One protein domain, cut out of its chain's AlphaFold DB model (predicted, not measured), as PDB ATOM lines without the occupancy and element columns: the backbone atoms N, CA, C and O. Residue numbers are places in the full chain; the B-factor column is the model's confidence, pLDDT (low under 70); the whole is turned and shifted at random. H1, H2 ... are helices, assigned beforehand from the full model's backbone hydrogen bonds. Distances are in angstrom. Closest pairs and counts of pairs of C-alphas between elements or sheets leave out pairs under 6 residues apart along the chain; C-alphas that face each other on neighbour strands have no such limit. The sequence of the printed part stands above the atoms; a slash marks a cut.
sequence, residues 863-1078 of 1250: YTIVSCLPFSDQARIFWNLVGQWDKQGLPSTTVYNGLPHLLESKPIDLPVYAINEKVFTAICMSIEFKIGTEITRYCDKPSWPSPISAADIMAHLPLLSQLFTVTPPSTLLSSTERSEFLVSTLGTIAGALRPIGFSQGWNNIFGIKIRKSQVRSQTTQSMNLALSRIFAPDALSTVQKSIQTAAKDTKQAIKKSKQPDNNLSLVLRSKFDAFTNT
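AT A GLANCE: This is residues 863 to 1078 of the 1250 residues of an uncharacterized protein of Mytilinidion resinicola (UniProt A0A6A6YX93). An elongated body of helices has two of them, H5 and H8, side by side at its core; H11 crosses over H8 on the side away from H5, the short H1 packs on H5 on the side away from H8, and the short H2 and H7, side by side, cross H5 on a third side. H12 runs back along H5, H10 with H6 and H7 fills the side away from H12, and the two ends of the long axis are made by H9 and by the loop after H4, of which residues 904 to 910 stick out. The printed part has 216 residues, with twelve named helices, H1 to H12 in order along the chain, and no named strand; the class is all helix. The whole is compact, with a radius of gyration of the C-alphas of 18.1 A, and spans 65 by 39 by 31 A.

IN THESE COORDINATES: H1, residues 863 to 868, begins at C-alpha 863 at (27.040, -27.089, -59.470). H2 is residues 871 to 880, H3 residues 892 to 895 and H4 residues 900 to 903. H5, residues 917 to 939, measures 32.7 A from first to last C-alpha, from (18.293, -18.540, -59.103) to (24.482, -43.965, -39.495). H6 is residues 952 to 956 and H7 residues 958 to 965. H8, residues 980 to 992, measures 18.2 A, and H9 is residues 999 to 1006. H10, residues 1010 to 1027, measures 25.7 A, and H11, residues 1033 to 1056, the longest, 34.8 A. H12, residues 1064 to 1076, measures 18.2 A and ends at C-alpha 1076 at (21.797, -30.432, -64.836).

HOW THE PARTS SIT: H5 is the hub, touching five other helices. With residues 919 to 926 alone it touches H1, at a steep tilt of 62 degrees; the closest C-alphas, of Tyr 863 and Ala 922, are 5.2 A apart. H2 touches H5 at a steep tilt of 53 degrees, opposite ways, closest at the C-alphas of Gln 874 and Ile 923, 6.2 A. H7 touches H5 at a steep tilt of 56 degrees, closest at Ile 931 and Leu 960, 5.9 A between C-alphas. H8 touches H5 at a shallow tilt of 16 degrees, the same way, closest at the C-alphas of Cys 924 and Thr 985, 6.3 A. H12 touches H5 at a shallow tilt of 18 degrees, opposite ways, closest at the C-alphas of Gly 932 and Leu 1064, 6.3 A. H5, H8 and H10 form a bundle, helices running lengthwise together, but H8 and H10 only just touch, with 3 pairs of C-alphas within 8 A, the closest those of Ala 990 and Arg 1016, 7.3 A. H11 touches H8 at a steep tilt of 53 degrees, with the C-alphas of Gly 991 and Ala 1047 3.8 A apart. H6 touches H10, closest at the C-alphas of Ile 953 and Val 1015, 6.6 A. H3 only just touches H2, with 3 pairs of C-alphas within 8 A, the closest those of Ile 877 and Val 895, 5.6 A. H4 and H9 touch no helix. Each O i to N i+4 pair is within hydrogen-bond range in H1, H2, H5, H6, H8, H10 and H12; the figures are 3 of 4 in H7, 2 of 4 in H9 and 19 of 20 in H11, and H3 and H4 are too short for such a pair.

THE WHOLE: The two C-alphas farthest apart, of Asp 909 and Ile 1005, are 66.1 A apart, and the first and last printed C-alphas 11.8 A. The printed part has no cut. The links H2 to H3, H4 to H5, H5 to H6 and H7 to H8 are long; residues 890 to 891 pair antiparallel with residues 914 to 915. The mean pLDDT of the printed part is 88.0, and residues 905 to 911, 942 to 944, 998 to 1009 and 1061 are under 70.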
ATOM      1  N   TYR A 863      27.201 -26.334 -60.710       97.50
ATOM      2  CA  TYR A 863      27.040 -27.089 -59.470       97.50
ATOM      3  C   TYR A 863      28.373 -27.547 -58.886       97.50
ATOM      4  O   TYR A 863      28.532 -27.468 -57.670       97.50
ATOM      5  N   THR A 864      29.329 -28.030 -59.685       97.06
ATOM      6  CA  THR A 864      30.601 -28.519 -59.128       97.06
ATOM      7  C   THR A 864      31.414 -27.393 -58.492       97.06
ATOM      8  O   THR A 864      31.902 -27.560 -57.374       97.06
ATOM      9  N   ILE A 865      31.474 -26.217 -59.125       97.69
ATOM     10  CA  ILE A 865      32.150 -25.024 -58.585       97.69
ATOM     11  C   ILE A 865      31.449 -24.501 -57.326       97.69
ATOM     12  O   ILE A 865      32.108 -24.223 -56.322       97.69
ATOM     13  N   VAL A 866      30.114 -24.417 -57.341       97.38
ATOM     14  CA  VAL A 866      29.307 -24.045 -56.164       97.38
ATOM     15  C   VAL A 866      29.488 -25.057 -55.029       97.38
ATOM     16  O   VAL A 866      29.651 -24.677 -53.871       97.38
ATOM     17  N   SER A 867      29.552 -26.348 -55.354       96.62
ATOM     18  CA  SER A 867      29.839 -27.422 -54.399       96.62
ATOM     19  C   SER A 867      31.263 -27.357 -53.851       96.62
ATOM     20  O   SER A 867      31.509 -27.906 -52.778       96.62
ATOM     21  N   CYS A 868      32.187 -26.661 -54.517       96.56
ATOM     22  CA  CYS A 868      33.530 -26.415 -54.006       96.56
ATOM     23  C   CYS A 868      33.571 -25.318 -52.920       96.56
ATOM     24  O   CYS A 868      34.470 -25.354 -52.092       96.56
ATOM     25  N   LEU A 869      32.581 -24.418 -52.801       96.69
ATOM     26  CA  LEU A 869      32.568 -23.412 -51.717       96.69
ATOM     27  C   LEU A 869      32.674 -24.058 -50.315       96.69
ATOM     28  O   LEU A 869      32.016 -25.086 -50.092       96.69
ATOM     29  N   PRO A 870      33.427 -23.473 -49.357       96.56
ATOM     30  CA  PRO A 870      33.450 -23.904 -47.956       96.56
ATOM     31  C   PRO A 870      32.041 -24.059 -47.374       96.56
ATOM     32  O   PRO A 870      31.137 -23.281 -47.681       96.56
ATOM     33  N   PHE A 871      31.818 -25.086 -46.546       96.75
ATOM     34  CA  PHE A 871      30.461 -25.401 -46.080       96.75
ATOM     35  C   PHE A 871      29.886 -24.323 -45.146       96.75
ATOM     36  O   PHE A 871      28.684 -24.068 -45.192       96.75
ATOM     37  N   SER A 872      30.741 -23.639 -44.377       95.38
ATOM     38  CA  SER A 872      30.417 -22.402 -43.649       95.38
ATOM     39  C   SER A 872      29.704 -21.388 -44.539       95.38
ATOM     40  O   SER A 872      28.625 -20.900 -44.204       95.38
ATOM     41  N   ASP A 873      30.310 -21.119 -45.692       95.75
ATOM     42  CA  ASP A 873      29.938 -20.050 -46.603       95.75
ATOM     43  C   ASP A 873      28.633 -20.452 -47.308       95.75
ATOM     44  O   ASP A 873      27.668 -19.693 -47.283       95.75
ATOM     45  N   GLN A 874      28.537 -21.697 -47.801       97.06
ATOM     46  CA  GLN A 874      27.293 -22.257 -48.357       97.06
ATOM     47  C   GLN A 874      26.120 -22.191 -47.368       97.06
ATOM     48  O   GLN A 874      25.038 -21.723 -47.720       97.06
ATOM     49  N   ALA A 875      26.324 -22.658 -46.133       97.06
ATOM     50  CA  ALA A 875      25.283 -22.693 -45.112       97.06
ATOM     51  C   ALA A 875      24.850 -21.283 -44.682       97.06
ATOM     52  O   ALA A 875      23.662 -21.045 -44.464       97.06
ATOM     53  N   ARG A 876      25.785 -20.329 -44.598       95.94
ATOM     54  CA  ARG A 876      25.467 -18.935 -44.279       95.94
ATOM     55  C   ARG A 876      24.708 -18.252 -45.417       95.94
ATOM     56  O   ARG A 876      23.682 -17.633 -45.145       95.94
ATOM     57  N   ILE A 877      25.134 -18.443 -46.669       95.62
ATOM     58  CA  ILE A 877      24.391 -17.991 -47.857       95.62
ATOM     59  C   ILE A 877      22.960 -18.538 -47.821       95.62
ATOM     60  O   ILE A 877      22.011 -17.771 -47.923       95.62
ATOM     61  N   PHE A 878      22.793 -19.846 -47.608       96.62
ATOM     62  CA  PHE A 878      21.483 -20.498 -47.549       96.62
ATOM     63  C   PHE A 878      20.516 -19.842 -46.549       96.62
ATOM     64  O   PHE A 878      19.341 -19.671 -46.870       96.62
ATOM     65  N   TRP A 879      20.990 -19.422 -45.372       96.00
ATOM     66  CA  TRP A 879      20.144 -18.688 -44.425       96.00
ATOM     67  C   TRP A 879      19.908 -17.224 -44.814       96.00
ATOM     68  O   TRP A 879      18.807 -16.727 -44.593       96.00
ATOM     69  N   ASN A 880      20.884 -16.549 -45.427       94.19
ATOM     70  CA  ASN A 880      20.729 -15.172 -45.919       94.19
ATOM     71  C   ASN A 880      19.648 -15.044 -47.018       94.19
ATOM     72  O   ASN A 880      19.074 -13.972 -47.196       94.19
ATOM     73  N   LEU A 881      19.337 -16.132 -47.734       92.31
ATOM     74  CA  LEU A 881      18.254 -16.182 -48.727       92.31
ATOM     75  C   LEU A 881      16.840 -16.187 -48.104       92.31
ATOM     76  O   LEU A 881      15.860 -15.937 -48.811       92.31
ATOM     77  N   VAL A 882      16.691 -16.513 -46.813       92.00
ATOM     78  CA  VAL A 882      15.374 -16.765 -46.200       92.00
ATOM     79  C   VAL A 882      14.575 -15.469 -46.060       92.00
ATOM     80  O   VAL A 882      15.048 -14.483 -45.505       92.00
ATOM     81  N   GLY A 883      13.350 -15.467 -46.595       85.62
ATOM     82  CA  GLY A 883      12.481 -14.287 -46.667       85.62
ATOM     83  C   GLY A 883      12.859 -13.285 -47.766       85.62
ATOM     84  O   GLY A 883      12.012 -12.499 -48.174       85.62
ATOM     85  N   GLN A 884      14.088 -13.344 -48.288       87.25
ATOM     86  CA  GLN A 884      14.569 -12.462 -49.356       87.25
ATOM     87  C   GLN A 884      14.313 -13.041 -50.756       87.25
ATOM     88  O   GLN A 884      13.951 -12.288 -51.655       87.25
ATOM     89  N   TRP A 885      14.467 -14.364 -50.931       83.50
ATOM     90  CA  TRP A 885      14.463 -15.080 -52.222       83.50
ATOM     91  C   TRP A 885      13.540 -14.485 -53.297       83.50
ATOM     92  O   TRP A 885      12.324 -14.414 -53.114       83.50
ATOM     93  N   ASP A 886      14.118 -14.144 -54.449       77.62
ATOM     94  CA  ASP A 886      13.403 -13.719 -55.651       77.62
ATOM     95  C   ASP A 886      13.925 -14.467 -56.887       77.62
ATOM     96  O   ASP A 886      15.109 -14.798 -56.973       77.62
ATOM     97  N   LYS A 887      13.054 -14.686 -57.878       79.06
ATOM     98  CA  LYS A 887      13.425 -15.275 -59.179       79.06
ATOM     99  C   LYS A 887      14.240 -14.311 -60.038       79.06
ATOM    100  O   LYS A 887      14.967 -14.738 -60.929       79.06
ATOM    101  N   GLN A 888      14.157 -13.014 -59.744       82.31
ATOM    102  CA  GLN A 888      15.013 -11.984 -60.338       82.31
ATOM    103  C   GLN A 888      16.463 -12.039 -59.808       82.31
ATOM    104  O   GLN A 888      17.333 -11.342 -60.327       82.31
ATOM    105  N   GLY A 889      16.743 -12.900 -58.820       85.12
ATOM    106  CA  GLY A 889      18.028 -12.995 -58.134       85.12
ATOM    107  C   GLY A 889      18.134 -12.031 -56.952       85.12
ATOM    108  O   GLY A 889      17.187 -11.313 -56.633       85.12
ATOM    109  N   LEU A 890      19.287 -12.023 -56.274       88.94
ATOM    110  CA  LEU A 890      19.524 -11.157 -55.110       88.94
ATOM    111  C   LEU A 890      20.880 -10.433 -55.163       88.94
ATOM    112  O   LEU A 890      21.851 -11.018 -55.651       88.94
ATOM    113  N   PRO A 891      20.970  -9.204 -54.610       89.81
ATOM    114  CA  PRO A 891      22.228  -8.505 -54.358       89.81
ATOM    115  C   PRO A 891      23.278  -9.372 -53.659       89.81
ATOM    116  O   PRO A 891      22.994 -10.005 -52.639       89.81
ATOM    117  N   SER A 892      24.518  -9.337 -54.147       88.88
ATOM    118  CA  SER A 892      25.667 -10.000 -53.512       88.88
ATOM    119  C   SER A 892      25.889  -9.541 -52.064       88.88
ATOM    120  O   SER A 892      26.214 -10.360 -51.206       88.88
ATOM    121  N   THR A 893      25.609  -8.271 -51.758       89.31
ATOM    122  CA  THR A 893      25.622  -7.710 -50.394       89.31
ATOM    123  C   THR A 893      24.641  -8.413 -49.447       89.31
ATOM    124  O   THR A 893      24.996  -8.720 -48.309       89.31
ATOM    125  N   THR A 894      23.431  -8.734 -49.914       90.56
ATOM    126  CA  THR A 894      22.441  -9.521 -49.160       90.56
ATOM    127  C   THR A 894      22.880 -10.980 -49.038       90.56
ATOM    128  O   THR A 894      22.874 -11.537 -47.941       90.56
ATOM    129  N   VAL A 895      23.297 -11.595 -50.150       91.06
ATOM    130  CA  VAL A 895      23.678 -13.017 -50.226       91.06
ATOM    131  C   VAL A 895      24.868 -13.336 -49.310       91.06
ATOM    132  O   VAL A 895      24.857 -14.362 -48.628       91.06
ATOM    133  N   TYR A 896      25.856 -12.442 -49.221       93.44
ATOM    134  CA  TYR A 896      27.078 -12.630 -48.429       93.44
ATOM    135  C   TYR A 896      27.069 -11.936 -47.056       93.44
ATOM    136  O   TYR A 896      28.102 -11.857 -46.395       93.44
ATOM    137  N   ASN A 897      25.906 -11.492 -46.566       91.06
ATOM    138  CA  ASN A 897      25.771 -10.846 -45.258       91.06
ATOM    139  C   ASN A 897      26.366 -11.688 -44.100       91.06
ATOM    140  O   ASN A 897      25.935 -12.813 -43.817       91.06
ATOM    141  N   GLY A 898      27.345 -11.119 -43.391       88.12
ATOM    142  CA  GLY A 898      28.091 -11.776 -42.311       88.12
ATOM    143  C   GLY A 898      29.178 -12.751 -42.773       88.12
ATOM    144  O   GLY A 898      29.632 -13.560 -41.969       88.12
ATOM    145  N   LEU A 899      29.594 -12.678 -44.038       89.31
ATOM    146  CA  LEU A 899      30.808 -13.299 -44.570       89.31
ATOM    147  C   LEU A 899      31.754 -12.161 -45.014       89.31
ATOM    148  O   LEU A 899      31.804 -11.843 -46.203       89.31
ATOM    149  N   PRO A 900      32.451 -11.477 -44.078       80.81
ATOM    150  CA  PRO A 900      33.244 -10.278 -44.390       80.81
ATOM    151  C   PRO A 900      34.321 -10.563 -45.445       80.81
ATOM    152  O   PRO A 900      34.483  -9.797 -46.390       80.81
ATOM    153  N   HIS A 901      34.914 -11.759 -45.384       84.06
ATOM    154  CA  HIS A 901      35.874 -12.293 -46.353       84.06
ATOM    155  C   HIS A 901      35.329 -12.497 -47.780       84.06
ATOM    156  O   HIS A 901      36.082 -12.916 -48.654       84.06
ATOM    157  N   LEU A 902      34.036 -12.244 -48.024       82.06
ATOM    158  CA  LEU A 902      33.416 -12.173 -49.355       82.06
ATOM    159  C   LEU A 902      32.952 -10.745 -49.715       82.06
ATOM    160  O   LEU A 902      32.781 -10.440 -50.895       82.06
ATOM    161  N   LEU A 903      32.726  -9.882 -48.716       77.81
ATOM    162  CA  LEU A 903      32.136  -8.542 -48.863       77.81
ATOM    163  C   LEU A 903      33.164  -7.412 -49.011       77.81
ATOM    164  O   LEU A 903      32.848  -6.398 -49.624       77.81
ATOM    165  N   GLU A 904      34.394  -7.581 -48.523       70.69
ATOM    166  CA  GLU A 904      35.509  -6.618 -48.676       70.69
ATOM    167  C   GLU A 904      36.052  -6.509 -50.125       70.69
ATOM    168  O   GLU A 904      37.154  -6.010 -50.363       70.69
ATOM    169  N   SER A 905      35.303  -7.020 -51.105       56.31
ATOM    170  CA  SER A 905      35.752  -7.341 -52.462       56.31
ATOM    171  C   SER A 905      35.500  -6.254 -53.511       56.31
ATOM    172  O   SER A 905      36.044  -6.353 -54.608       56.31
ATOM    173  N   LYS A 906      34.689  -5.219 -53.231       59.50
ATOM    174  CA  LYS A 906      34.300  -4.221 -54.249       59.50
ATOM    175  C   LYS A 906      34.281  -2.773 -53.741       59.50
ATOM    176  O   LYS A 906      33.760  -2.533 -52.651       59.50
ATOM    177  N   PRO A 907      34.759  -1.794 -54.541       60.44
ATOM    178  CA  PRO A 907      34.390  -0.394 -54.348       60.44
ATOM    179  C   PRO A 907      32.878  -0.216 -54.554       60.44
ATOM    180  O   PRO A 907      32.252  -0.946 -55.327       60.44
ATOM    181  N   ILE A 908      32.302   0.759 -53.850       59.41
ATOM    182  CA  ILE A 908      30.847   0.932 -53.690       59.41
ATOM    183  C   ILE A 908      30.142   1.260 -55.023       59.41
ATOM    184  O   ILE A 908      28.962   0.955 -55.183       59.41
ATOM    185  N   ASP A 909      30.870   1.815 -55.992       63.19
ATOM    186  CA  ASP A 909      30.330   2.333 -57.255       63.19
ATOM    187  C   ASP A 909      30.073   1.265 -58.337       63.19
ATOM    188  O   ASP A 909      29.510   1.567 -59.391       63.19
ATOM    189  N   LEU A 910      30.473   0.004 -58.113       64.69
ATOM    190  CA  LEU A 910      30.175  -1.079 -59.055       64.69
ATOM    191  C   LEU A 910      28.686  -1.471 -58.989       64.69
ATOM    192  O   LEU A 910      28.174  -1.737 -57.899       64.69
ATOM    193  N   PRO A 911      27.983  -1.591 -60.134       68.69
ATOM    194  CA  PRO A 911      26.564  -1.925 -60.144       68.69
ATOM    195  C   PRO A 911      26.305  -3.276 -59.471       68.69
ATOM    196  O   PRO A 911      26.965  -4.283 -59.745       68.69
ATOM    197  N   VAL A 912      25.314  -3.293 -58.580       70.31
ATOM    198  CA  VAL A 912      24.969  -4.455 -57.757       70.31
ATOM    199  C   VAL A 912      24.233  -5.494 -58.606       70.31
ATOM    200  O   VAL A 912      23.006  -5.518 -58.681       70.31
ATOM    201  N   TYR A 913      24.997  -6.359 -59.272       79.06
ATOM    202  CA  TYR A 913      24.450  -7.485 -60.027       79.06
ATOM    203  C   TYR A 913      23.683  -8.450 -59.107       79.06
ATOM    204  O   TYR A 913      24.064  -8.675 -57.952       79.06
ATOM    205  N   ALA A 914      22.625  -9.061 -59.638       85.94
ATOM    206  CA  ALA A 914      21.851 -10.082 -58.945       85.94
ATOM    207  C   ALA A 914      22.448 -11.480 -59.185       85.94
ATOM    208  O   ALA A 914      22.678 -11.878 -60.328       85.94
ATOM    209  N   ILE A 915      22.682 -12.247 -58.116       89.62
ATOM    210  CA  ILE A 915      23.107 -13.651 -58.216       89.62
ATOM    211  C   ILE A 915      21.903 -14.508 -58.643       89.62
ATOM    212  O   ILE A 915      20.791 -14.331 -58.146       89.62
ATOM    213  N   ASN A 916      22.123 -15.411 -59.603       91.25
ATOM    214  CA  ASN A 916      21.070 -16.116 -60.340       91.25
ATOM    215  C   ASN A 916      20.401 -17.257 -59.536       91.25
ATOM    216  O   ASN A 916      21.076 -18.004 -58.829       91.25
ATOM    217  N   GLU A 917      19.094 -17.473 -59.739       93.06
ATOM    218  CA  GLU A 917      18.293 -18.540 -59.103       93.06
ATOM    219  C   GLU A 917      18.924 -19.949 -59.219       93.06
ATOM    220  O   GLU A 917      18.878 -20.745 -58.274       93.06
ATOM    221  N   LYS A 918      19.596 -20.255 -60.341       95.06
ATOM    222  CA  LYS A 918      20.303 -21.533 -60.550       95.06
ATOM    223  C   LYS A 918      21.492 -21.719 -59.601       95.06
ATOM    224  O   LYS A 918      21.727 -22.837 -59.146       95.06
ATOM    225  N   VAL A 919      22.201 -20.643 -59.245       95.56
ATOM    226  CA  VAL A 919      23.308 -20.682 -58.272       95.56
ATOM    227  C   VAL A 919      22.772 -21.049 -56.892       95.56
ATOM    228  O   VAL A 919      23.286 -21.966 -56.256       95.56
ATOM    229  N   PHE A 920      21.699 -20.396 -56.441       94.50
ATOM    230  CA  PHE A 920      21.085 -20.708 -55.149       94.50
ATOM    231  C   PHE A 920      20.506 -22.129 -55.110       94.50
ATOM    232  O   PHE A 920      20.635 -22.824 -54.102       94.50
ATOM    233  N   THR A 921      19.931 -22.591 -56.224       95.62
ATOM    234  CA  THR A 921      19.464 -23.977 -56.390       95.62
ATOM    235  C   THR A 921      20.620 -24.970 -56.231       95.62
ATOM    236  O   THR A 921      20.509 -25.927 -55.460       95.62
ATOM    237  N   ALA A 922      21.768 -24.704 -56.865       96.88
ATOM    238  CA  ALA A 922      22.980 -25.504 -56.702       96.88
ATOM    239  C   ALA A 922      23.531 -25.479 -55.260       96.88
ATOM    240  O   ALA A 922      23.948 -26.526 -54.766       96.88
ATOM    241  N   ILE A 923      23.477 -24.340 -54.552       96.88
ATOM    242  CA  ILE A 923      23.849 -24.251 -53.124       96.88
ATOM    243  C   ILE A 923      22.946 -25.158 -52.282       96.88
ATOM    244  O   ILE A 923      23.447 -25.981 -51.515       96.88
ATOM    245  N   CYS A 924      21.623 -25.068 -52.456       96.69
ATOM    246  CA  CYS A 924      20.667 -25.902 -51.726       96.69
ATOM    247  C   CYS A 924      20.930 -27.396 -51.969       96.69
ATOM    248  O   CYS A 924      21.002 -28.177 -51.021       96.69
ATOM    249  N   MET A 925      21.151 -27.794 -53.224       96.19
ATOM    250  CA  MET A 925      21.424 -29.187 -53.591       96.19
ATOM    251  C   MET A 925      22.788 -29.688 -53.093       96.19
ATOM    252  O   MET A 925      22.882 -30.836 -52.660       96.19
ATOM    253  N   SER A 926      23.819 -28.837 -53.073       97.06
ATOM    254  CA  SER A 926      25.117 -29.144 -52.452       97.06
ATOM    255  C   SER A 926      24.965 -29.377 -50.944       97.06
ATOM    256  O   SER A 926      25.494 -30.355 -50.411       97.06
ATOM    257  N   ILE A 927      24.176 -28.546 -50.252       97.31
ATOM    258  CA  ILE A 927      23.866 -28.720 -48.824       97.31
ATOM    259  C   ILE A 927      23.096 -30.026 -48.584       97.31
ATOM    260  O   ILE A 927      23.494 -30.806 -47.716       97.31
ATOM    261  N   GLU A 928      22.050 -30.312 -49.368       96.69
ATOM    262  CA  GLU A 928      21.314 -31.584 -49.301       96.69
ATOM    263  C   GLU A 928      22.239 -32.793 -49.500       96.69
ATOM    264  O   GLU A 928      22.133 -33.774 -48.758       96.69
ATOM    265  N   PHE A 929      23.156 -32.724 -50.470       95.06
ATOM    266  CA  PHE A 929      24.090 -33.803 -50.787       95.06
ATOM    267  C   PHE A 929      25.120 -34.019 -49.684       95.06
ATOM    268  O   PHE A 929      25.248 -35.139 -49.188       95.06
ATOM    269  N   LYS A 930      25.806 -32.960 -49.244       95.69
ATOM    270  CA  LYS A 930      26.837 -33.033 -48.200       95.69
ATOM    271  C   LYS A 930      26.261 -33.511 -46.864       95.69
ATOM    272  O   LYS A 930      26.787 -34.461 -46.285       95.69
ATOM    273  N   ILE A 931      25.134 -32.952 -46.417       96.06
ATOM    274  CA  ILE A 931      24.461 -33.386 -45.178       96.06
ATOM    275  C   ILE A 931      23.847 -34.781 -45.316       96.06
ATOM    276  O   ILE A 931      23.959 -35.596 -44.402       96.06
ATOM    277  N   GLY A 932      23.198 -35.089 -46.442       93.75
ATOM    278  CA  GLY A 932      22.620 -36.413 -46.676       93.75
ATOM    279  C   GLY A 932      23.670 -37.517 -46.604       93.75
ATOM    280  O   GLY A 932      23.464 -38.551 -45.968       93.75
ATOM    281  N   THR A 933      24.824 -37.237 -47.197       92.12
ATOM    282  CA  THR A 933      26.011 -38.087 -47.205       92.12
ATOM    283  C   THR A 933      26.634 -38.203 -45.813       92.12
ATOM    284  O   THR A 933      26.890 -39.319 -45.359       92.12
ATOM    285  N   GLU A 934      26.791 -37.097 -45.077       94.50
ATOM    286  CA  GLU A 934      27.251 -37.093 -43.680       94.50
ATOM    287  C   GLU A 934      26.359 -37.966 -42.780       94.50
ATOM    288  O   GLU A 934      26.843 -38.879 -42.105       94.50
ATOM    289  N   ILE A 935      25.043 -37.744 -42.817       93.06
ATOM    290  CA  ILE A 935      24.049 -38.499 -42.043       93.06
ATOM    291  C   ILE A 935      24.119 -39.992 -42.380       93.06
ATOM    292  O   ILE A 935      24.076 -40.829 -41.473       93.06
ATOM    293  N   THR A 936      24.249 -40.345 -43.663       90.25
ATOM    294  CA  THR A 936      24.391 -41.738 -44.101       90.25
ATOM    295  C   THR A 936      25.697 -42.358 -43.600       90.25
ATOM    296  O   THR A 936      25.653 -43.429 -42.994       90.25
ATOM    297  N   ARG A 937      26.839 -41.672 -43.748       89.62
ATOM    298  CA  ARG A 937      28.162 -42.130 -43.278       89.62
ATOM    299  C   ARG A 937      28.231 -42.269 -41.748       89.62
ATOM    300  O   ARG A 937      28.872 -43.193 -41.253       89.62
ATOM    301  N   TYR A 938      27.539 -41.411 -40.994       91.44
ATOM    302  CA  TYR A 938      27.438 -41.486 -39.529       91.44
ATOM    303  C   TYR A 938      26.513 -42.619 -39.036       91.44
ATOM    304  O   TYR A 938      26.740 -43.216 -37.973       91.44
ATOM    305  N   CYS A 939      25.462 -42.923 -39.807       88.56
ATOM    306  CA  CYS A 939      24.482 -43.965 -39.495       88.56
ATOM    307  C   CYS A 939      24.851 -45.370 -40.006       88.56
ATOM    308  O   CYS A 939      24.175 -46.320 -39.603       88.56
ATOM    309  N   ASP A 940      25.869 -45.524 -40.864       83.75
ATOM    310  CA  ASP A 940      26.346 -46.838 -41.321       83.75
ATOM    311  C   ASP A 940      26.896 -47.688 -40.157       83.75
ATOM    312  O   ASP A 940      27.433 -47.164 -39.176       83.75
ATOM    313  N   LYS A 941      26.732 -49.014 -40.275       74.25
ATOM    314  CA  LYS A 941      27.177 -50.061 -39.329       74.25
ATOM    315  C   LYS A 941      27.051 -49.631 -37.852       74.25
ATOM    316  O   LYS A 941      28.047 -49.620 -37.120       74.25
ATOM    317  N   PRO A 942      25.837 -49.260 -37.392       65.50
ATOM    318  CA  PRO A 942      25.647 -48.664 -36.081       65.50
ATOM    319  C   PRO A 942      26.022 -49.654 -34.979       65.50
ATOM    320  O   PRO A 942      25.549 -50.787 -34.921       65.50
ATOM    321  N   SER A 943      26.863 -49.192 -34.063       63.69
ATOM    322  CA  SER A 943      27.193 -49.913 -32.843       63.69
ATOM    323  C   SER A 943      25.993 -50.016 -31.908       63.69
ATOM    324  O   SER A 943      25.402 -48.987 -31.570       63.69
ATOM    325  N   TRP A 944      25.722 -51.221 -31.409       65.75
ATOM    326  CA  TRP A 944      24.851 -51.428 -30.257       65.75
ATOM    327  C   TRP A 944      25.675 -51.896 -29.037       65.75
ATOM    328  O   TRP A 944      26.474 -52.825 -29.189       65.75
ATOM    329  N   PRO A 945      25.535 -51.254 -27.860       75.19
ATOM    330  CA  PRO A 945      25.013 -49.893 -27.680       75.19
ATOM    331  C   PRO A 945      25.872 -48.839 -28.417       75.19
ATOM    332  O   PRO A 945      26.999 -49.113 -28.846       75.19
ATOM    333  N   SER A 946      25.341 -47.621 -28.574       77.44
ATOM    334  CA  SER A 946      26.109 -46.484 -29.107       77.44
ATOM    335  C   SER A 946      27.059 -45.942 -28.030       77.44
ATOM    336  O   SER A 946      26.589 -45.672 -26.928       77.44
ATOM    337  N   PRO A 947      28.361 -45.737 -28.314       80.31
ATOM    338  CA  PRO A 947      29.305 -45.138 -27.364       80.31
ATOM    339  C   PRO A 947      29.215 -43.601 -27.293       80.31
ATOM    340  O   PRO A 947      29.954 -42.987 -26.535       80.31
ATOM    341  N   ILE A 948      28.356 -42.987 -28.113       85.38
ATOM    342  CA  ILE A 948      28.137 -41.535 -28.208       85.38
ATOM    343  C   ILE A 948      26.852 -41.221 -27.434       85.38
ATOM    344  O   ILE A 948      25.833 -41.876 -27.696       85.38
ATOM    345  N   SER A 949      26.881 -40.264 -26.496       87.25
ATOM    346  CA  SER A 949      25.677 -39.881 -25.742       87.25
ATOM    347  C   SER A 949      24.684 -39.133 -26.633       87.25
ATOM    348  O   SER A 949      25.039 -38.640 -27.700       87.25
ATOM    349  N   ALA A 950      23.425 -39.012 -26.204       85.69
ATOM    350  CA  ALA A 950      22.415 -38.303 -26.988       85.69
ATOM    351  C   ALA A 950      22.705 -36.796 -27.154       85.69
ATOM    352  O   ALA A 950      22.188 -36.209 -28.101       85.69
ATOM    353  N   ALA A 951      23.500 -36.189 -26.263       86.75
ATOM    354  CA  ALA A 951      23.880 -34.777 -26.325       86.75
ATOM    355  C   ALA A 951      25.055 -34.528 -27.290       86.75
ATOM    356  O   ALA A 951      25.042 -33.555 -28.039       86.75
ATOM    357  N   ASP A 952      26.031 -35.443 -27.341       89.12
ATOM    358  CA  ASP A 952      27.265 -35.265 -28.129       89.12
ATOM    359  C   ASP A 952      27.046 -35.370 -29.652       89.12
ATOM    360  O   ASP A 952      27.913 -34.993 -30.440       89.12
ATOM    361  N   ILE A 953      25.902 -35.903 -30.099       91.75
ATOM    362  CA  ILE A 953      25.666 -36.310 -31.498       91.75
ATOM    363  C   ILE A 953      25.888 -35.183 -32.508       91.75
ATOM    364  O   ILE A 953      26.461 -35.441 -33.565       91.75
ATOM    365  N   MET A 954      25.469 -33.954 -32.201       92.75
ATOM    366  CA  MET A 954      25.666 -32.825 -33.118       92.75
ATOM    367  C   MET A 954      27.154 -32.481 -33.273       92.75
ATOM    368  O   MET A 954      27.602 -32.187 -34.374       92.75
ATOM    369  N   ALA A 955      27.959 -32.626 -32.218       90.94
ATOM    370  CA  ALA A 955      29.407 -32.429 -32.293       90.94
ATOM    371  C   ALA A 955      30.131 -33.551 -33.076       90.94
ATOM    372  O   ALA A 955      31.273 -33.377 -33.493       90.94
ATOM    373  N   HIS A 956      29.464 -34.686 -33.326       91.75
ATOM    374  CA  HIS A 956      29.923 -35.744 -34.236       91.75
ATOM    375  C   HIS A 956      29.357 -35.623 -35.673       91.75
ATOM    376  O   HIS A 956      29.611 -36.508 -36.491       91.75
ATOM    377  N   LEU A 957      28.600 -34.563 -35.983       94.50
ATOM    378  CA  LEU A 957      28.005 -34.263 -37.294       94.50
ATOM    379  C   LEU A 957      28.354 -32.811 -37.686       94.50
ATOM    380  O   LEU A 957      27.489 -31.932 -37.607       94.50
ATOM    381  N   PRO A 958      29.632 -32.518 -38.002       93.88
ATOM    382  CA  PRO A 958      30.123 -31.153 -38.157       93.88
ATOM    383  C   PRO A 958      29.356 -30.332 -39.198       93.88
ATOM    384  O   PRO A 958      29.056 -29.179 -38.910       93.88
ATOM    385  N   LEU A 959      28.981 -30.893 -40.353       96.19
ATOM    386  CA  LEU A 959      28.278 -30.147 -41.406       96.19
ATOM    387  C   LEU A 959      26.829 -29.852 -40.996       96.19
ATOM    388  O   LEU A 959      26.371 -28.712 -41.077       96.19
ATOM    389  N   LEU A 960      26.106 -30.849 -40.476       96.62
ATOM    390  CA  LEU A 960      24.743 -30.657 -39.976       96.62
ATOM    391  C   LEU A 960      24.682 -29.710 -38.765       96.62
ATOM    392  O   LEU A 960      23.716 -28.966 -38.621       96.62
ATOM    393  N   SER A 961      25.700 -29.723 -37.902       95.81
ATOM    394  CA  SER A 961      25.827 -28.775 -36.792       95.81
ATOM    395  C   SER A 961      26.143 -27.367 -37.298       95.81
ATOM    396  O   SER A 961      25.439 -26.422 -36.940       95.81
ATOM    397  N   GLN A 962      27.118 -27.237 -38.206       95.69
ATOM    398  CA  GLN A 962      27.501 -25.973 -38.837       95.69
ATOM    399  C   GLN A 962      26.316 -25.312 -39.548       95.69
ATOM    400  O   GLN A 962      26.143 -24.101 -39.424       95.69
ATOM    401  N   LEU A 963      25.440 -26.090 -40.203       97.38
ATOM    402  CA  LEU A 963      24.218 -25.555 -40.805       97.38
ATOM    403  C   LEU A 963      23.355 -24.797 -39.785       97.38
ATOM    404  O   LEU A 963      22.907 -23.703 -40.096       97.38
ATOM    405  N   PHE A 964      23.118 -25.329 -38.583       96.88
ATOM    406  CA  PHE A 964      22.239 -24.673 -37.598       96.88
ATOM    407  C   PHE A 964      22.952 -23.667 -36.682       96.88
ATOM    408  O   PHE A 964      22.279 -22.900 -35.991       96.88
ATOM    409  N   THR A 965      24.289 -23.640 -36.645       94.81
ATOM    410  CA  THR A 965      25.032 -22.641 -35.860       94.81
ATOM    411  C   THR A 965      25.264 -21.336 -36.618       94.81
ATOM    412  O   THR A 965      25.208 -20.284 -35.985       94.81
ATOM    413  N   VAL A 966      25.450 -21.361 -37.948       94.81
ATOM    414  CA  VAL A 966      25.680 -20.136 -38.753       94.81
ATOM    415  C   VAL A 966      24.413 -19.320 -39.052       94.81
ATOM    416  O   VAL A 966      24.504 -18.241 -39.645       94.81
ATOM    417  N   THR A 967      23.238 -19.813 -38.640       93.81
ATOM    418  CA  THR A 967      21.944 -19.125 -38.765       93.81
ATOM    419  C   THR A 967      22.018 -17.710 -38.167       93.81
ATOM    420  O   THR A 967      22.316 -17.583 -36.973       93.81
ATOM    421  N   PRO A 968      21.766 -16.645 -38.954       91.25
ATOM    422  CA  PRO A 968      21.900 -15.270 -38.495       91.25
ATOM    423  C   PRO A 968      20.872 -14.927 -37.405       91.25
ATOM    424  O   PRO A 968      19.756 -15.451 -37.428       91.25
ATOM    425  N   PRO A 969      21.197 -14.001 -36.485       84.12
ATOM    426  CA  PRO A 969      20.174 -13.242 -35.781       84.12
ATOM    427  C   PRO A 969      19.533 -12.275 -36.787       84.12
ATOM    428  O   PRO A 969      20.169 -11.312 -37.214       84.12
ATOM    429  N   SER A 970      18.300 -12.552 -37.212       79.94
ATOM    430  CA  SER A 970      17.542 -11.688 -38.123       79.94
ATOM    431  C   SER A 970      16.397 -10.984 -37.396       79.94
ATOM    432  O   SER A 970      16.020 -11.344 -36.280       79.94
ATOM    433  N   THR A 971      15.787  -9.998 -38.053       84.62
ATOM    434  CA  THR A 971      14.411  -9.613 -37.725       84.62
ATOM    435  C   THR A 971      13.487 -10.821 -37.925       84.62
ATOM    436  O   THR A 971      13.716 -11.650 -38.811       84.62
ATOM    437  N   LEU A 972      12.462 -10.951 -37.077       91.38
ATOM    438  CA  LEU A 972      11.534 -12.081 -37.146       91.38
ATOM    439  C   LEU A 972      10.552 -11.899 -38.309       91.38
ATOM    440  O   LEU A 972       9.729 -10.985 -38.306       91.38
ATOM    441  N   LEU A 973      10.622 -12.799 -39.285       92.31
ATOM    442  CA  LEU A 973       9.710 -12.879 -40.417       92.31
ATOM    443  C   LEU A 973       8.308 -13.280 -39.940       92.31
ATOM    444  O   LEU A 973       8.120 -14.327 -39.312       92.31
ATOM    445  N   SER A 974       7.323 -12.444 -40.263       91.94
ATOM    446  CA  SER A 974       5.900 -12.663 -39.981       91.94
ATOM    447  C   SER A 974       5.173 -13.458 -41.071       91.94
ATOM    448  O   SER A 974       4.160 -14.087 -40.776       91.94
ATOM    449  N   SER A 975       5.689 -13.472 -42.307       91.44
ATOM    450  CA  SER A 975       5.169 -14.287 -43.415       91.44
ATOM    451  C   SER A 975       6.048 -15.514 -43.685       91.44
ATOM    452  O   SER A 975       7.235 -15.549 -43.355       91.44
ATOM    453  N   THR A 976       5.450 -16.532 -44.308       89.56
ATOM    454  CA  THR A 976       6.134 -17.729 -44.823       89.56
ATOM    455  C   THR A 976       6.326 -17.701 -46.341       89.56
ATOM    456  O   THR A 976       6.793 -18.684 -46.918       89.56
ATOM    457  N   GLU A 977       5.956 -16.606 -47.008       86.00
ATOM    458  CA  GLU A 977       6.303 -16.355 -48.411       86.00
ATOM    459  C   GLU A 977       7.822 -16.457 -48.633       86.00
ATOM    460  O   GLU A 977       8.617 -16.285 -47.707       86.00
ATOM    461  N   ARG A 978       8.239 -16.782 -49.865       88.00
ATOM    462  CA  ARG A 978       9.660 -16.919 -50.256       88.00
ATOM    463  C   ARG A 978      10.456 -17.986 -49.465       88.00
ATOM    464  O   ARG A 978      11.669 -18.087 -49.624       88.00
ATOM    465  N   SER A 979       9.804 -18.836 -48.659       91.31
ATOM    466  CA  SER A 979      10.450 -19.912 -47.871       91.31
ATOM    467  C   SER A 979      10.501 -21.291 -48.562       91.31
ATOM    468  O   SER A 979      10.899 -22.285 -47.954       91.31
ATOM    469  N   GLU A 980      10.126 -21.382 -49.839       93.75
ATOM    470  CA  GLU A 980       9.972 -22.649 -50.578       93.75
ATOM    471  C   GLU A 980      11.268 -23.480 -50.639       93.75
ATOM    472  O   GLU A 980      11.260 -24.680 -50.346       93.75
ATOM    473  N   PHE A 981      12.402 -22.840 -50.945       93.69
ATOM    474  CA  PHE A 981      13.714 -23.497 -51.000       93.69
ATOM    475  C   PHE A 981      14.156 -24.022 -49.617       93.69
ATOM    476  O   PHE A 981      14.703 -25.124 -49.511       93.69
ATOM    477  N   LEU A 982      13.857 -23.274 -48.547       96.25
ATOM    478  CA  LEU A 982      14.125 -23.640 -47.153       96.25
ATOM    479  C   LEU A 982      13.301 -24.871 -46.752       96.25
ATOM    480  O   LEU A 982      13.844 -25.836 -46.211       96.25
ATOM    481  N   VAL A 983      12.001 -24.861 -47.067       96.75
ATOM    482  CA  VAL A 983      11.080 -25.982 -46.831       96.75
ATOM    483  C   VAL A 983      11.527 -27.236 -47.587       96.75
ATOM    484  O   VAL A 983      11.538 -28.322 -47.004       96.75
ATOM    485  N   SER A 984      11.946 -27.096 -48.849       96.25
ATOM    486  CA  SER A 984      12.464 -28.198 -49.674       96.25
ATOM    487  C   SER A 984      13.761 -28.789 -49.104       96.25
ATOM    488  O   SER A 984      13.856 -30.006 -48.911       96.25
ATOM    489  N   THR A 985      14.722 -27.934 -48.743       96.94
ATOM    490  CA  THR A 985      16.053 -28.334 -48.252       96.94
ATOM    491  C   THR A 985      15.972 -28.998 -46.879       96.94
ATOM    492  O   THR A 985      16.385 -30.149 -46.699       96.94
ATOM    493  N   LEU A 986      15.362 -28.322 -45.899       97.50
ATOM    494  CA  LEU A 986      15.198 -28.867 -44.548       97.50
ATOM    495  C   LEU A 986      14.237 -30.063 -44.535       97.50
ATOM    496  O   LEU A 986      14.453 -31.018 -43.786       97.50
ATOM    497  N   GLY A 987      13.220 -30.061 -45.404       97.19
ATOM    498  CA  GLY A 987      12.338 -31.201 -45.643       97.19
ATOM    499  C   GLY A 987      13.085 -32.423 -46.176       97.19
ATOM    500  O   GLY A 987      12.870 -33.532 -45.687       97.19
ATOM    501  N   THR A 988      14.028 -32.231 -47.100       96.50
ATOM    502  CA  THR A 988      14.857 -33.313 -47.649       96.50
ATOM    503  C   THR A 988      15.781 -33.911 -46.582       96.50
ATOM    504  O   THR A 988      15.799 -35.133 -46.397       96.50
ATOM    505  N   ILE A 989      16.454 -33.065 -45.793       95.75
ATOM    506  CA  ILE A 989      17.310 -33.478 -44.664       95.75
ATOM    507  C   ILE A 989      16.493 -34.232 -43.594       95.75
ATOM    508  O   ILE A 989      16.832 -35.353 -43.202       95.75
ATOM    509  N   ALA A 990      15.358 -33.673 -43.157       96.06
ATOM    510  CA  ALA A 990      14.465 -34.316 -42.191       96.06
ATOM    511  C   ALA A 990      13.809 -35.598 -42.747       96.06
ATOM    512  O   ALA A 990      13.515 -36.531 -41.991       96.06
ATOM    513  N   GLY A 991      13.601 -35.671 -44.064       93.88
ATOM    514  CA  GLY A 991      13.123 -36.845 -44.787       93.88
ATOM    515  C   GLY A 991      14.111 -38.006 -44.719       93.88
ATOM    516  O   GLY A 991      13.732 -39.116 -44.333       93.88
ATOM    517  N   ALA A 992      15.388 -37.734 -44.998       91.50
ATOM    518  CA  ALA A 992      16.469 -38.713 -44.909       91.50
ATOM    519  C   ALA A 992      16.641 -39.291 -43.499       91.50
ATOM    520  O   ALA A 992      16.953 -40.474 -43.354       91.50
ATOM    521  N   LEU A 993      16.370 -38.506 -42.453       92.00
ATOM    522  CA  LEU A 993      16.445 -38.940 -41.053       92.00
ATOM    523  C   LEU A 993      15.290 -39.848 -40.599       92.00
ATOM    524  O   LEU A 993      15.383 -40.484 -39.546       92.00
ATOM    525  N   ARG A 994      14.214 -39.988 -41.379       91.25
ATOM    526  CA  ARG A 994      13.086 -40.860 -41.015       91.25
ATOM    527  C   ARG A 994      13.401 -42.358 -41.250       91.25
ATOM    528  O   ARG A 994      14.267 -42.708 -42.058       91.25
ATOM    529  N   PRO A 995      12.727 -43.282 -40.532       84.06
ATOM    530  CA  PRO A 995      12.861 -44.724 -40.756       84.06
ATOM    531  C   PRO A 995      12.154 -45.163 -42.047       84.06
ATOM    532  O   PRO A 995      11.137 -44.577 -42.428       84.06
ATOM    533  N   ILE A 996      12.669 -46.208 -42.700       81.69
ATOM    534  CA  ILE A 996      12.198 -46.731 -43.994       81.69
ATOM    535  C   ILE A 996      11.922 -48.244 -43.865       81.69
ATOM    536  O   ILE A 996      12.610 -48.952 -43.124       81.69
ATOM    537  N   GLY A 997      10.908 -48.729 -44.588       75.12
ATOM    538  CA  GLY A 997      10.562 -50.153 -44.698       75.12
ATOM    539  C   GLY A 997       9.907 -50.792 -43.463       75.12
ATOM    540  O   GLY A 997       9.702 -50.155 -42.429       75.12
ATOM    541  N   PHE A 998       9.604 -52.088 -43.588       56.91
ATOM    542  CA  PHE A 998       8.946 -52.928 -42.571       56.91
ATOM    543  C   PHE A 998       9.738 -53.032 -41.250       56.91
ATOM    544  O   PHE A 998       9.166 -53.294 -40.193       56.91
ATOM    545  N   SER A 999      11.040 -52.705 -41.275       51.62
ATOM    546  CA  SER A 999      11.882 -52.603 -40.072       51.62
ATOM    547  C   SER A 999      11.307 -51.674 -38.995       51.62
ATOM    548  O   SER A 999      11.649 -51.828 -37.828       51.62
ATOM    549  N   GLN A1000      10.407 -50.746 -39.351       56.19
ATOM    550  CA  GLN A1000       9.739 -49.855 -38.401       56.19
ATOM    551  C   GLN A1000       8.972 -50.606 -37.286       56.19
ATOM    552  O   GLN A1000       8.827 -50.039 -36.210       56.19
ATOM    553  N   GLY A1001       8.559 -51.868 -37.494       55.97
ATOM    554  CA  GLY A1001       8.044 -52.737 -36.422       55.97
ATOM    555  C   GLY A1001       9.152 -53.393 -35.582       55.97
ATOM    556  O   GLY A1001       9.186 -53.247 -34.364       55.97
ATOM    557  N   TRP A1002      10.115 -54.058 -36.232       58.41
ATOM    558  CA  TRP A1002      11.206 -54.786 -35.557       58.41
ATOM    559  C   TRP A1002      12.153 -53.888 -34.742       58.41
ATOM    560  O   TRP A1002      12.702 -54.325 -33.730       58.41
ATOM    561  N   ASN A1003      12.339 -52.625 -35.143       57.16
ATOM    562  CA  ASN A1003      13.218 -51.685 -34.437       57.16
ATOM    563  C   ASN A1003      12.750 -51.402 -32.995       57.16
ATOM    564  O   ASN A1003      13.598 -51.136 -32.144       57.16
ATOM    565  N   ASN A1004      11.441 -51.488 -32.717       56.44
ATOM    566  CA  ASN A1004      10.884 -51.309 -31.370       56.44
ATOM    567  C   ASN A1004      11.127 -52.524 -30.457       56.44
ATOM    568  O   ASN A1004      11.097 -52.371 -29.243       56.44
ATOM    569  N   ILE A1005      11.365 -53.709 -31.030       57.16
ATOM    570  CA  ILE A1005      11.530 -54.966 -30.283       57.16
ATOM    571  C   ILE A1005      12.997 -55.168 -29.874       57.16
ATOM    572  O   ILE A1005      13.273 -55.564 -28.747       57.16
ATOM    573  N   PHE A1006      13.947 -54.866 -30.768       54.69
ATOM    574  CA  PHE A1006      15.365 -55.200 -30.563       54.69
ATOM    575  C   PHE A1006      16.298 -54.006 -30.298       54.69
ATOM    576  O   PHE A1006      17.484 -54.206 -30.063       54.69
ATOM    577  N   GLY A1007      15.832 -52.752 -30.369       54.91
ATOM    578  CA  GLY A1007      16.636 -51.568 -30.001       54.91
ATOM    579  C   GLY A1007      17.863 -51.257 -30.888       54.91
ATOM    580  O   GLY A1007      18.582 -50.291 -30.641       54.91
ATOM    581  N   ILE A1008      18.104 -52.023 -31.955       52.00
ATOM    582  CA  ILE A1008      19.335 -51.985 -32.772       52.00
ATOM    583  C   ILE A1008      19.553 -50.655 -33.538       52.00
ATOM    584  O   ILE A1008      20.669 -50.375 -33.975       52.00
ATOM    585  N   LYS A1009      18.538 -49.786 -33.685       56.00
ATOM    586  CA  LYS A1009      18.627 -48.530 -34.476       56.00
ATOM    587  C   LYS A1009      18.519 -47.224 -33.672       56.00
ATOM    588  O   LYS A1009      18.089 -46.203 -34.210       56.00
ATOM    589  N   ILE A1010      18.982 -47.233 -32.419       70.81
ATOM    590  CA  ILE A1010      19.062 -46.053 -31.531       70.81
ATOM    591  C   ILE A1010      19.687 -44.823 -32.226       70.81
ATOM    592  O   ILE A1010      19.048 -43.772 -32.268       70.81
ATOM    593  N   ARG A1011      20.879 -44.954 -32.841       83.44
ATOM    594  CA  ARG A1011      21.659 -43.810 -33.369       83.44
ATOM    595  C   ARG A1011      20.860 -42.919 -34.334       83.44
ATOM    596  O   ARG A1011      20.793 -41.715 -34.113       83.44
ATOM    597  N   LYS A1012      20.200 -43.480 -35.360       87.88
ATOM    598  CA  LYS A1012      19.426 -42.680 -36.338       87.88
ATOM    599  C   LYS A1012      18.223 -41.972 -35.696       87.88
ATOM    600  O   LYS A1012      17.879 -40.864 -36.102       87.88
ATOM    601  N   SER A1013      17.606 -42.582 -34.681       88.31
ATOM    602  CA  SER A1013      16.508 -41.960 -33.927       88.31
ATOM    603  C   SER A1013      16.999 -40.775 -33.091       88.31
ATOM    604  O   SER A1013      16.398 -39.703 -33.126       88.31
ATOM    605  N   GLN A1014      18.139 -40.931 -32.408       90.50
ATOM    606  CA  GLN A1014      18.757 -39.851 -31.638       90.50
ATOM    607  C   GLN A1014      19.211 -38.692 -32.540       90.50
ATOM    608  O   GLN A1014      18.910 -37.547 -32.215       90.50
ATOM    609  N   VAL A1015      19.847 -38.974 -33.693       92.75
ATOM    610  CA  VAL A1015      20.180 -37.932 -34.689       92.75
ATOM    611  C   VAL A1015      18.920 -37.183 -35.088       92.75
ATOM    612  O   VAL A1015      18.868 -35.973 -34.934       92.75
ATOM    613  N   ARG A1016      17.861 -37.893 -35.505       94.06
ATOM    614  CA  ARG A1016      16.585 -37.264 -35.865       94.06
ATOM    615  C   ARG A1016      16.052 -36.350 -34.755       94.06
ATOM    616  O   ARG A1016      15.546 -35.278 -35.077       94.06
ATOM    617  N   SER A1017      16.153 -36.751 -33.487       93.69
ATOM    618  CA  SER A1017      15.725 -35.922 -32.354       93.69
ATOM    619  C   SER A1017      16.558 -34.643 -32.245       93.69
ATOM    620  O   SER A1017      15.992 -33.553 -32.279       93.69
ATOM    621  N   GLN A1018      17.889 -34.768 -32.195       95.19
ATOM    622  CA  GLN A1018      18.798 -33.626 -32.065       95.19
ATOM    623  C   GLN A1018      18.706 -32.679 -33.264       95.19
ATOM    624  O   GLN A1018      18.516 -31.482 -33.088       95.19
ATOM    625  N   THR A1019      18.694 -33.207 -34.490       95.31
ATOM    626  CA  THR A1019      18.479 -32.409 -35.703       95.31
ATOM    627  C   THR A1019      17.146 -31.668 -35.679       95.31
ATOM    628  O   THR A1019      17.098 -30.518 -36.092       95.31
ATOM    629  N   THR A1020      16.063 -32.282 -35.183       95.94
ATOM    630  CA  THR A1020      14.764 -31.593 -35.067       95.94
ATOM    631  C   THR A1020      14.831 -30.464 -34.032       95.94
ATOM    632  O   THR A1020      14.273 -29.396 -34.265       95.94
ATOM    633  N   GLN A1021      15.551 -30.659 -32.924       95.81
ATOM    634  CA  GLN A1021      15.763 -29.632 -31.901       95.81
ATOM    635  C   GLN A1021      16.612 -28.461 -32.429       95.81
ATOM    636  O   GLN A1021      16.184 -27.313 -32.322       95.81
ATOM    637  N   SER A1022      17.760 -28.729 -33.061       96.06
ATOM    638  CA  SER A1022      18.616 -27.702 -33.677       96.06
ATOM    639  C   SER A1022      17.911 -26.961 -34.818       96.06
ATOM    640  O   SER A1022      17.999 -25.740 -34.897       96.06
ATOM    641  N   MET A1023      17.154 -27.675 -35.658       97.19
ATOM    642  CA  MET A1023      16.354 -27.086 -36.734       97.19
ATOM    643  C   MET A1023      15.257 -26.169 -36.186       97.19
ATOM    644  O   MET A1023      15.096 -25.058 -36.681       97.19
ATOM    645  N   ASN A1024      14.535 -26.589 -35.142       96.62
ATOM    646  CA  ASN A1024      13.524 -25.744 -34.508       96.62
ATOM    647  C   ASN A1024      14.143 -24.489 -33.874       96.62
ATOM    648  O   ASN A1024      13.577 -23.413 -34.036       96.62
ATOM    649  N   LEU A1025      15.306 -24.614 -33.220       96.25
ATOM    650  CA  LEU A1025      16.038 -23.491 -32.623       96.25
ATOM    651  C   LEU A1025      16.570 -22.500 -33.674       96.25
ATOM    652  O   LEU A1025      16.563 -21.295 -33.436       96.25
ATOM    653  N   ALA A1026      17.018 -22.989 -34.833       96.31
ATOM    654  CA  ALA A1026      17.411 -22.144 -35.958       96.31
ATOM    655  C   ALA A1026      16.196 -21.411 -36.553       96.31
ATOM    656  O   ALA A1026      16.226 -20.194 -36.722       96.31
ATOM    657  N   LEU A1027      15.092 -22.124 -36.798       96.62
ATOM    658  CA  LEU A1027      13.866 -21.528 -37.338       96.62
ATOM    659  C   LEU A1027      13.247 -20.492 -36.384       96.62
ATOM    660  O   LEU A1027      12.767 -19.464 -36.854       96.62
ATOM    661  N   SER A1028      13.301 -20.698 -35.062       96.00
ATOM    662  CA  SER A1028      12.796 -19.731 -34.073       96.00
ATOM    663  C   SER A1028      13.658 -18.470 -33.913       96.00
ATOM    664  O   SER A1028      13.257 -17.561 -33.195       96.00
ATOM    665  N   ARG A1029      14.834 -18.399 -34.555       95.50
ATOM    666  CA  ARG A1029      15.619 -17.156 -34.690       95.50
ATOM    667  C   ARG A1029      15.202 -16.321 -35.901       95.50
ATOM    668  O   ARG A1029      15.571 -15.156 -35.964       95.50
ATOM    669  N   ILE A1030      14.473 -16.919 -36.848       95.50
ATOM    670  CA  ILE A1030      14.104 -16.299 -38.126       95.50
ATOM    671  C   ILE A1030      12.608 -16.003 -38.212       95.50
ATOM    672  O   ILE A1030      12.237 -14.974 -38.759       95.50
ATOM    673  N   PHE A1031      11.736 -16.874 -37.698       96.25
ATOM    674  CA  PHE A1031      10.285 -16.750 -37.869       96.25
ATOM    675  C   PHE A1031       9.568 -16.398 -36.566       96.25
ATOM    676  O   PHE A1031       9.836 -16.989 -35.517       96.25
ATOM    677  N   ALA A1032       8.591 -15.492 -36.656       95.62
ATOM    678  CA  ALA A1032       7.626 -15.245 -35.587       95.62
ATOM    679  C   ALA A1032       6.804 -16.524 -35.279       95.62
ATOM    680  O   ALA A1032       6.658 -17.367 -36.168       95.62
ATOM    681  N   PRO A1033       6.240 -16.700 -34.064       96.50
ATOM    682  CA  PRO A1033       5.652 -17.975 -33.625       96.50
ATOM    683  C   PRO A1033       4.609 -18.599 -34.571       96.50
ATOM    684  O   PRO A1033       4.641 -19.810 -34.811       96.50
ATOM    685  N   ASP A1034       3.727 -17.793 -35.164       94.38
ATOM    686  CA  ASP A1034       2.681 -18.283 -36.071       94.38
ATOM    687  C   ASP A1034       3.264 -18.788 -37.399       94.38
ATOM    688  O   ASP A1034       2.966 -19.910 -37.837       94.38
ATOM    689  N   ALA A1035       4.167 -17.998 -37.990       95.06
ATOM    690  CA  ALA A1035       4.924 -18.338 -39.193       95.06
ATOM    691  C   ALA A1035       5.813 -19.571 -38.965       95.06
ATOM    692  O   ALA A1035       5.808 -20.497 -39.779       95.06
ATOM    693  N   LEU A1036       6.491 -19.645 -37.816       96.31
ATOM    694  CA  LEU A1036       7.287 -20.789 -37.375       96.31
ATOM    695  C   LEU A1036       6.450 -22.075 -37.354       96.31
ATOM    696  O   LEU A1036       6.876 -23.091 -37.905       96.31
ATOM    697  N   SER A1037       5.237 -22.028 -36.785       95.81
ATOM    698  CA  SER A1037       4.330 -23.184 -36.754       95.81
ATOM    699  C   SER A1037       3.957 -23.670 -38.162       95.81
ATOM    700  O   SER A1037       3.772 -24.869 -38.386       95.81
ATOM    701  N   THR A1038       3.858 -22.747 -39.121       96.62
ATOM    702  CA  THR A1038       3.489 -23.014 -40.515       96.62
ATOM    703  C   THR A1038       4.673 -23.576 -41.303       96.62
ATOM    704  O   THR A1038       4.542 -24.643 -41.905       96.62
ATOM    705  N   VAL A1039       5.860 -22.967 -41.205       96.69
ATOM    706  CA  VAL A1039       7.104 -23.489 -41.805       96.69
ATOM    707  C   VAL A1039       7.424 -24.890 -41.272       96.69
ATOM    708  O   VAL A1039       7.738 -25.787 -42.055       96.69
ATOM    709  N   GLN A1040       7.265 -25.132 -39.965       97.31
ATOM    710  CA  GLN A1040       7.441 -26.463 -39.372       97.31
ATOM    711  C   GLN A1040       6.474 -27.501 -39.965       97.31
ATOM    712  O   GLN A1040       6.909 -28.600 -40.319       97.31
ATOM    713  N   LYS A1041       5.181 -27.177 -40.127       97.19
ATOM    714  CA  LYS A1041       4.201 -28.072 -40.781       97.19
ATOM    715  C   LYS A1041       4.621 -28.391 -42.221       97.19
ATOM    716  O   LYS A1041       4.618 -29.564 -42.604       97.19
ATOM    717  N   SER A1042       5.044 -27.385 -42.987       97.44
ATOM    718  CA  SER A1042       5.499 -27.538 -44.374       97.44
ATOM    719  C   SER A1042       6.759 -28.407 -44.486       97.44
ATOM    720  O   SER A1042       6.765 -29.369 -45.254       97.44
ATOM    721  N   ILE A1043       7.778 -28.180 -43.647       97.69
ATOM    722  CA  ILE A1043       8.987 -29.025 -43.565       97.69
ATOM    723  C   ILE A1043       8.624 -30.475 -43.218       97.69
ATOM    724  O   ILE A1043       9.131 -31.414 -43.836       97.69
ATOM    725  N   GLN A1044       7.714 -30.699 -42.262       97.25
ATOM    726  CA  GLN A1044       7.292 -32.057 -41.900       97.25
ATOM    727  C   GLN A1044       6.475 -32.749 -43.006       97.25
ATOM    728  O   GLN A1044       6.439 -33.987 -43.012       97.25
ATOM    729  N   THR A1045       5.868 -31.998 -43.932       97.25
ATOM    730  CA  THR A1045       5.219 -32.509 -45.152       97.25
ATOM    731  C   THR A1045       6.241 -32.820 -46.242       97.25
ATOM    732  O   THR A1045       6.315 -33.981 -46.631       97.25
ATOM    733  N   ALA A1046       7.142 -31.901 -46.598       96.75
ATOM    734  CA  ALA A1046       8.245 -32.188 -47.526       96.75
ATOM    735  C   ALA A1046       9.086 -33.405 -47.071       96.75
ATOM    736  O   ALA A1046       9.425 -34.282 -47.861       96.75
ATOM    737  N   ALA A1047       9.294 -33.572 -45.759       96.69
ATOM    738  CA  ALA A1047       9.928 -34.757 -45.177       96.69
ATOM    739  C   ALA A1047       9.077 -36.049 -45.234       96.69
ATOM    740  O   ALA A1047       9.597 -37.150 -45.005       96.69
ATOM    741  N   LYS A1048       7.753 -35.981 -45.457       96.06
ATOM    742  CA  LYS A1048       6.938 -37.160 -45.838       96.06
ATOM    743  C   LYS A1048       7.261 -37.513 -47.279       96.06
ATOM    744  O   LYS A1048       7.528 -38.679 -47.554       96.06
ATOM    745  N   ASP A1049       7.311 -36.518 -48.149       95.88
ATOM    746  CA  ASP A1049       7.392 -36.706 -49.593       95.88
ATOM    747  C   ASP A1049       8.785 -37.172 -50.025       95.88
ATOM    748  O   ASP A1049       8.887 -38.158 -50.751       95.88
ATOM    749  N   THR A1050       9.861 -36.641 -49.434       95.19
ATOM    750  CA  THR A1050      11.212 -37.217 -49.560       95.19
ATOM    751  C   THR A1050      11.252 -38.672 -49.070       95.19
ATOM    752  O   THR A1050      11.800 -39.535 -49.753       95.19
ATOM    753  N   LYS A1051      10.616 -39.008 -47.933       94.00
ATOM    754  CA  LYS A1051      10.518 -40.410 -47.463       94.00
ATOM    755  C   LYS A1051       9.720 -41.291 -48.439       94.00
ATOM    756  O   LYS A1051      10.021 -42.482 -48.554       94.00
ATOM    757  N   GLN A1052       8.719 -40.747 -49.135       93.81
ATOM    758  CA  GLN A1052       8.004 -41.457 -50.200       93.81
ATOM    759  C   GLN A1052       8.875 -41.637 -51.450       93.81
ATOM    760  O   GLN A1052       8.884 -42.729 -52.008       93.81
ATOM    761  N   ALA A1053       9.639 -40.621 -51.859       93.25
ATOM    762  CA  ALA A1053      10.565 -40.698 -52.987       93.25
ATOM    763  C   ALA A1053      11.637 -41.776 -52.761       93.25
ATOM    764  O   ALA A1053      11.798 -42.654 -53.607       93.25
ATOM    765  N   ILE A1054      12.270 -41.807 -51.578       90.62
ATOM    766  CA  ILE A1054      13.243 -42.860 -51.237       90.62
ATOM    767  C   ILE A1054      12.577 -44.246 -51.306       90.62
ATOM    768  O   ILE A1054      13.101 -45.144 -51.960       90.62
ATOM    769  N   LYS A1055      11.379 -44.415 -50.718       90.06
ATOM    770  CA  LYS A1055      10.594 -45.666 -50.802       90.06
ATOM    771  C   LYS A1055      10.251 -46.097 -52.237       90.06
ATOM    772  O   LYS A1055      10.092 -47.291 -52.473       90.06
ATOM    773  N   LYS A1056      10.059 -45.155 -53.167       91.75
ATOM    774  CA  LYS A1056       9.702 -45.438 -54.569       91.75
ATOM    775  C   LYS A1056      10.889 -45.953 -55.392       91.75
ATOM    776  O   LYS A1056      10.652 -46.576 -56.421       91.75
ATOM    777  N   SER A1057      12.130 -45.736 -54.943       85.31
ATOM    778  CA  SER A1057      13.346 -46.067 -55.706       85.31
ATOM    779  C   SER A1057      13.568 -47.567 -55.962       85.31
ATOM    780  O   SER A1057      14.270 -47.913 -56.909       85.31
ATOM    781  N   LYS A1058      12.953 -48.460 -55.166       80.06
ATOM    782  CA  LYS A1058      12.971 -49.941 -55.275       80.06
ATOM    783  C   LYS A1058      14.340 -50.644 -55.218       80.06
ATOM    784  O   LYS A1058      14.354 -51.859 -55.039       80.06
ATOM    785  N   GLN A1059      15.462 -49.943 -55.346       80.06
ATOM    786  CA  GLN A1059      16.805 -50.526 -55.243       80.06
ATOM    787  C   GLN A1059      17.085 -51.047 -53.820       80.06
ATOM    788  O   GLN A1059      16.449 -50.569 -52.882       80.06
ATOM    789  N   PRO A1060      18.004 -52.013 -53.613       71.50
ATOM    790  CA  PRO A1060      18.333 -52.507 -52.269       71.50
ATOM    791  C   PRO A1060      18.746 -51.362 -51.331       71.50
ATOM    792  O   PRO A1060      18.201 -51.224 -50.231       71.50
ATOM    793  N   ASP A1061      19.600 -50.464 -51.821       66.88
ATOM    794  CA  ASP A1061      20.063 -49.269 -51.120       66.88
ATOM    795  C   ASP A1061      19.051 -48.114 -51.210       66.88
ATOM    796  O   ASP A1061      19.319 -47.067 -51.795       66.88
ATOM    797  N   ASN A1062      17.873 -48.291 -50.596       74.31
ATOM    798  CA  ASN A1062      16.848 -47.244 -50.426       74.31
ATOM    799  C   ASN A1062      17.367 -46.101 -49.518       74.31
ATOM    800  O   ASN A1062      16.997 -45.993 -48.342       74.31
ATOM    801  N   ASN A1063      18.243 -45.258 -50.059       82.56
ATOM    802  CA  ASN A1063      18.970 -44.189 -49.376       82.56
ATOM    803  C   ASN A1063      18.574 -42.793 -49.908       82.56
ATOM    804  O   ASN A1063      17.725 -42.663 -50.789       82.56
ATOM    805  N   LEU A1064      19.172 -41.728 -49.359       88.12
ATOM    806  CA  LEU A1064      18.916 -40.367 -49.841       88.12
ATOM    807  C   LEU A1064      19.610 -40.073 -51.187       88.12
ATOM    808  O   LEU A1064      19.045 -39.337 -51.995       88.12
ATOM    809  N   SER A1065      20.790 -40.642 -51.467       87.88
ATOM    810  CA  SER A1065      21.572 -40.274 -52.657       87.88
ATOM    811  C   SER A1065      20.884 -40.638 -53.976       87.88
ATOM    812  O   SER A1065      21.057 -39.905 -54.942       87.88
ATOM    813  N   LEU A1066      20.014 -41.655 -54.020       87.94
ATOM    814  CA  LEU A1066      19.163 -41.918 -55.194       87.94
ATOM    815  C   LEU A1066      18.160 -40.784 -55.481       87.94
ATOM    816  O   LEU A1066      17.948 -40.423 -56.638       87.94
ATOM    817  N   VAL A1067      17.563 -40.182 -54.446       91.56
ATOM    818  CA  VAL A1067      16.636 -39.044 -54.613       91.56
ATOM    819  C   VAL A1067      17.395 -37.774 -54.986       91.56
ATOM    820  O   VAL A1067      16.935 -37.020 -55.841       91.56
ATOM    821  N   LEU A1068      18.576 -37.557 -54.402       92.38
ATOM    822  CA  LEU A1068      19.423 -36.421 -54.768       92.38
ATOM    823  C   LEU A1068      20.002 -36.558 -56.172       92.38
ATOM    824  O   LEU A1068      20.045 -35.566 -56.883       92.38
ATOM    825  N   ARG A1069      20.352 -37.769 -56.618       92.00
ATOM    826  CA  ARG A1069      20.727 -38.043 -58.011       92.00
ATOM    827  C   ARG A1069      19.580 -37.724 -58.965       92.00
ATOM    828  O   ARG A1069      19.803 -37.048 -59.954       92.00
ATOM    829  N   SER A1070      18.343 -38.088 -58.624       92.12
ATOM    830  CA  SER A1070      17.180 -37.706 -59.436       92.12
ATOM    831  C   SER A1070      16.930 -36.190 -59.465       92.12
ATOM    832  O   SER A1070      16.537 -35.680 -60.510       92.12
ATOM    833  N   LYS A1071      17.164 -35.459 -58.360       93.69
ATOM    834  CA  LYS A1071      17.176 -33.980 -58.358       93.69
ATOM    835  C   LYS A1071      18.319 -33.428 -59.222       93.69
ATOM    836  O   LYS A1071      18.126 -32.464 -59.951       93.69
ATOM    837  N   PHE A1072      19.496 -34.044 -59.140       94.56
ATOM    838  CA  PHE A1072      20.713 -33.646 -59.840       94.56
ATOM    839  C   PHE A1072      20.595 -33.785 -61.356       94.56
ATOM    840  O   PHE A1072      20.825 -32.819 -62.082       94.56
ATOM    841  N   ASP A1073      20.165 -34.955 -61.824       94.38
ATOM    842  CA  ASP A1073      19.923 -35.245 -63.238       94.38
ATOM    843  C   ASP A1073      18.900 -34.251 -63.831       94.38
ATOM    844  O   ASP A1073      19.068 -33.786 -64.956       94.38
ATOM    845  N   ALA A1074      17.884 -33.857 -63.048       94.50
ATOM    846  CA  ALA A1074      16.861 -32.884 -63.440       94.50
ATOM    847  C   ALA A1074      17.325 -31.410 -63.402       94.50
ATOM    848  O   ALA A1074      16.837 -30.605 -64.189       94.50
ATOM    849  N   PHE A1075      18.255 -31.038 -62.515       95.06
ATOM    850  CA  PHE A1075      18.848 -29.690 -62.489       95.06
ATOM    851  C   PHE A1075      19.861 -29.486 -63.621       95.06
ATOM    852  O   PHE A1075      19.913 -28.425 -64.238       95.06
ATOM    853  N   THR A1076      20.675 -30.507 -63.888       94.12
ATOM    854  CA  THR A1076      21.797 -30.432 -64.836       94.12
ATOM    855  C   THR A1076      21.426 -30.793 -66.270       94.12
ATOM    856  O   THR A1076      22.177 -30.470 -67.184       94.12
ATOM    857  N   ASN A1077      20.304 -31.493 -66.469       92.75
ATOM    858  CA  ASN A1077      19.952 -32.201 -67.704       92.75
ATOM    859  C   ASN A1077      20.999 -33.251 -68.151       92.75
ATOM    860  O   ASN A1077      20.964 -33.711 -69.292       92.75
ATOM    861  N   THR A1078      21.918 -33.669 -67.267       89.00
ATOM    862  CA  THR A1078      22.971 -34.659 -67.561       89.00
ATOM    863  C   THR A1078      22.762 -35.949 -66.766       89.00
ATOM    864  O   THR A1078      23.342 -36.139 -65.695       89.00
TER     865      THR A1078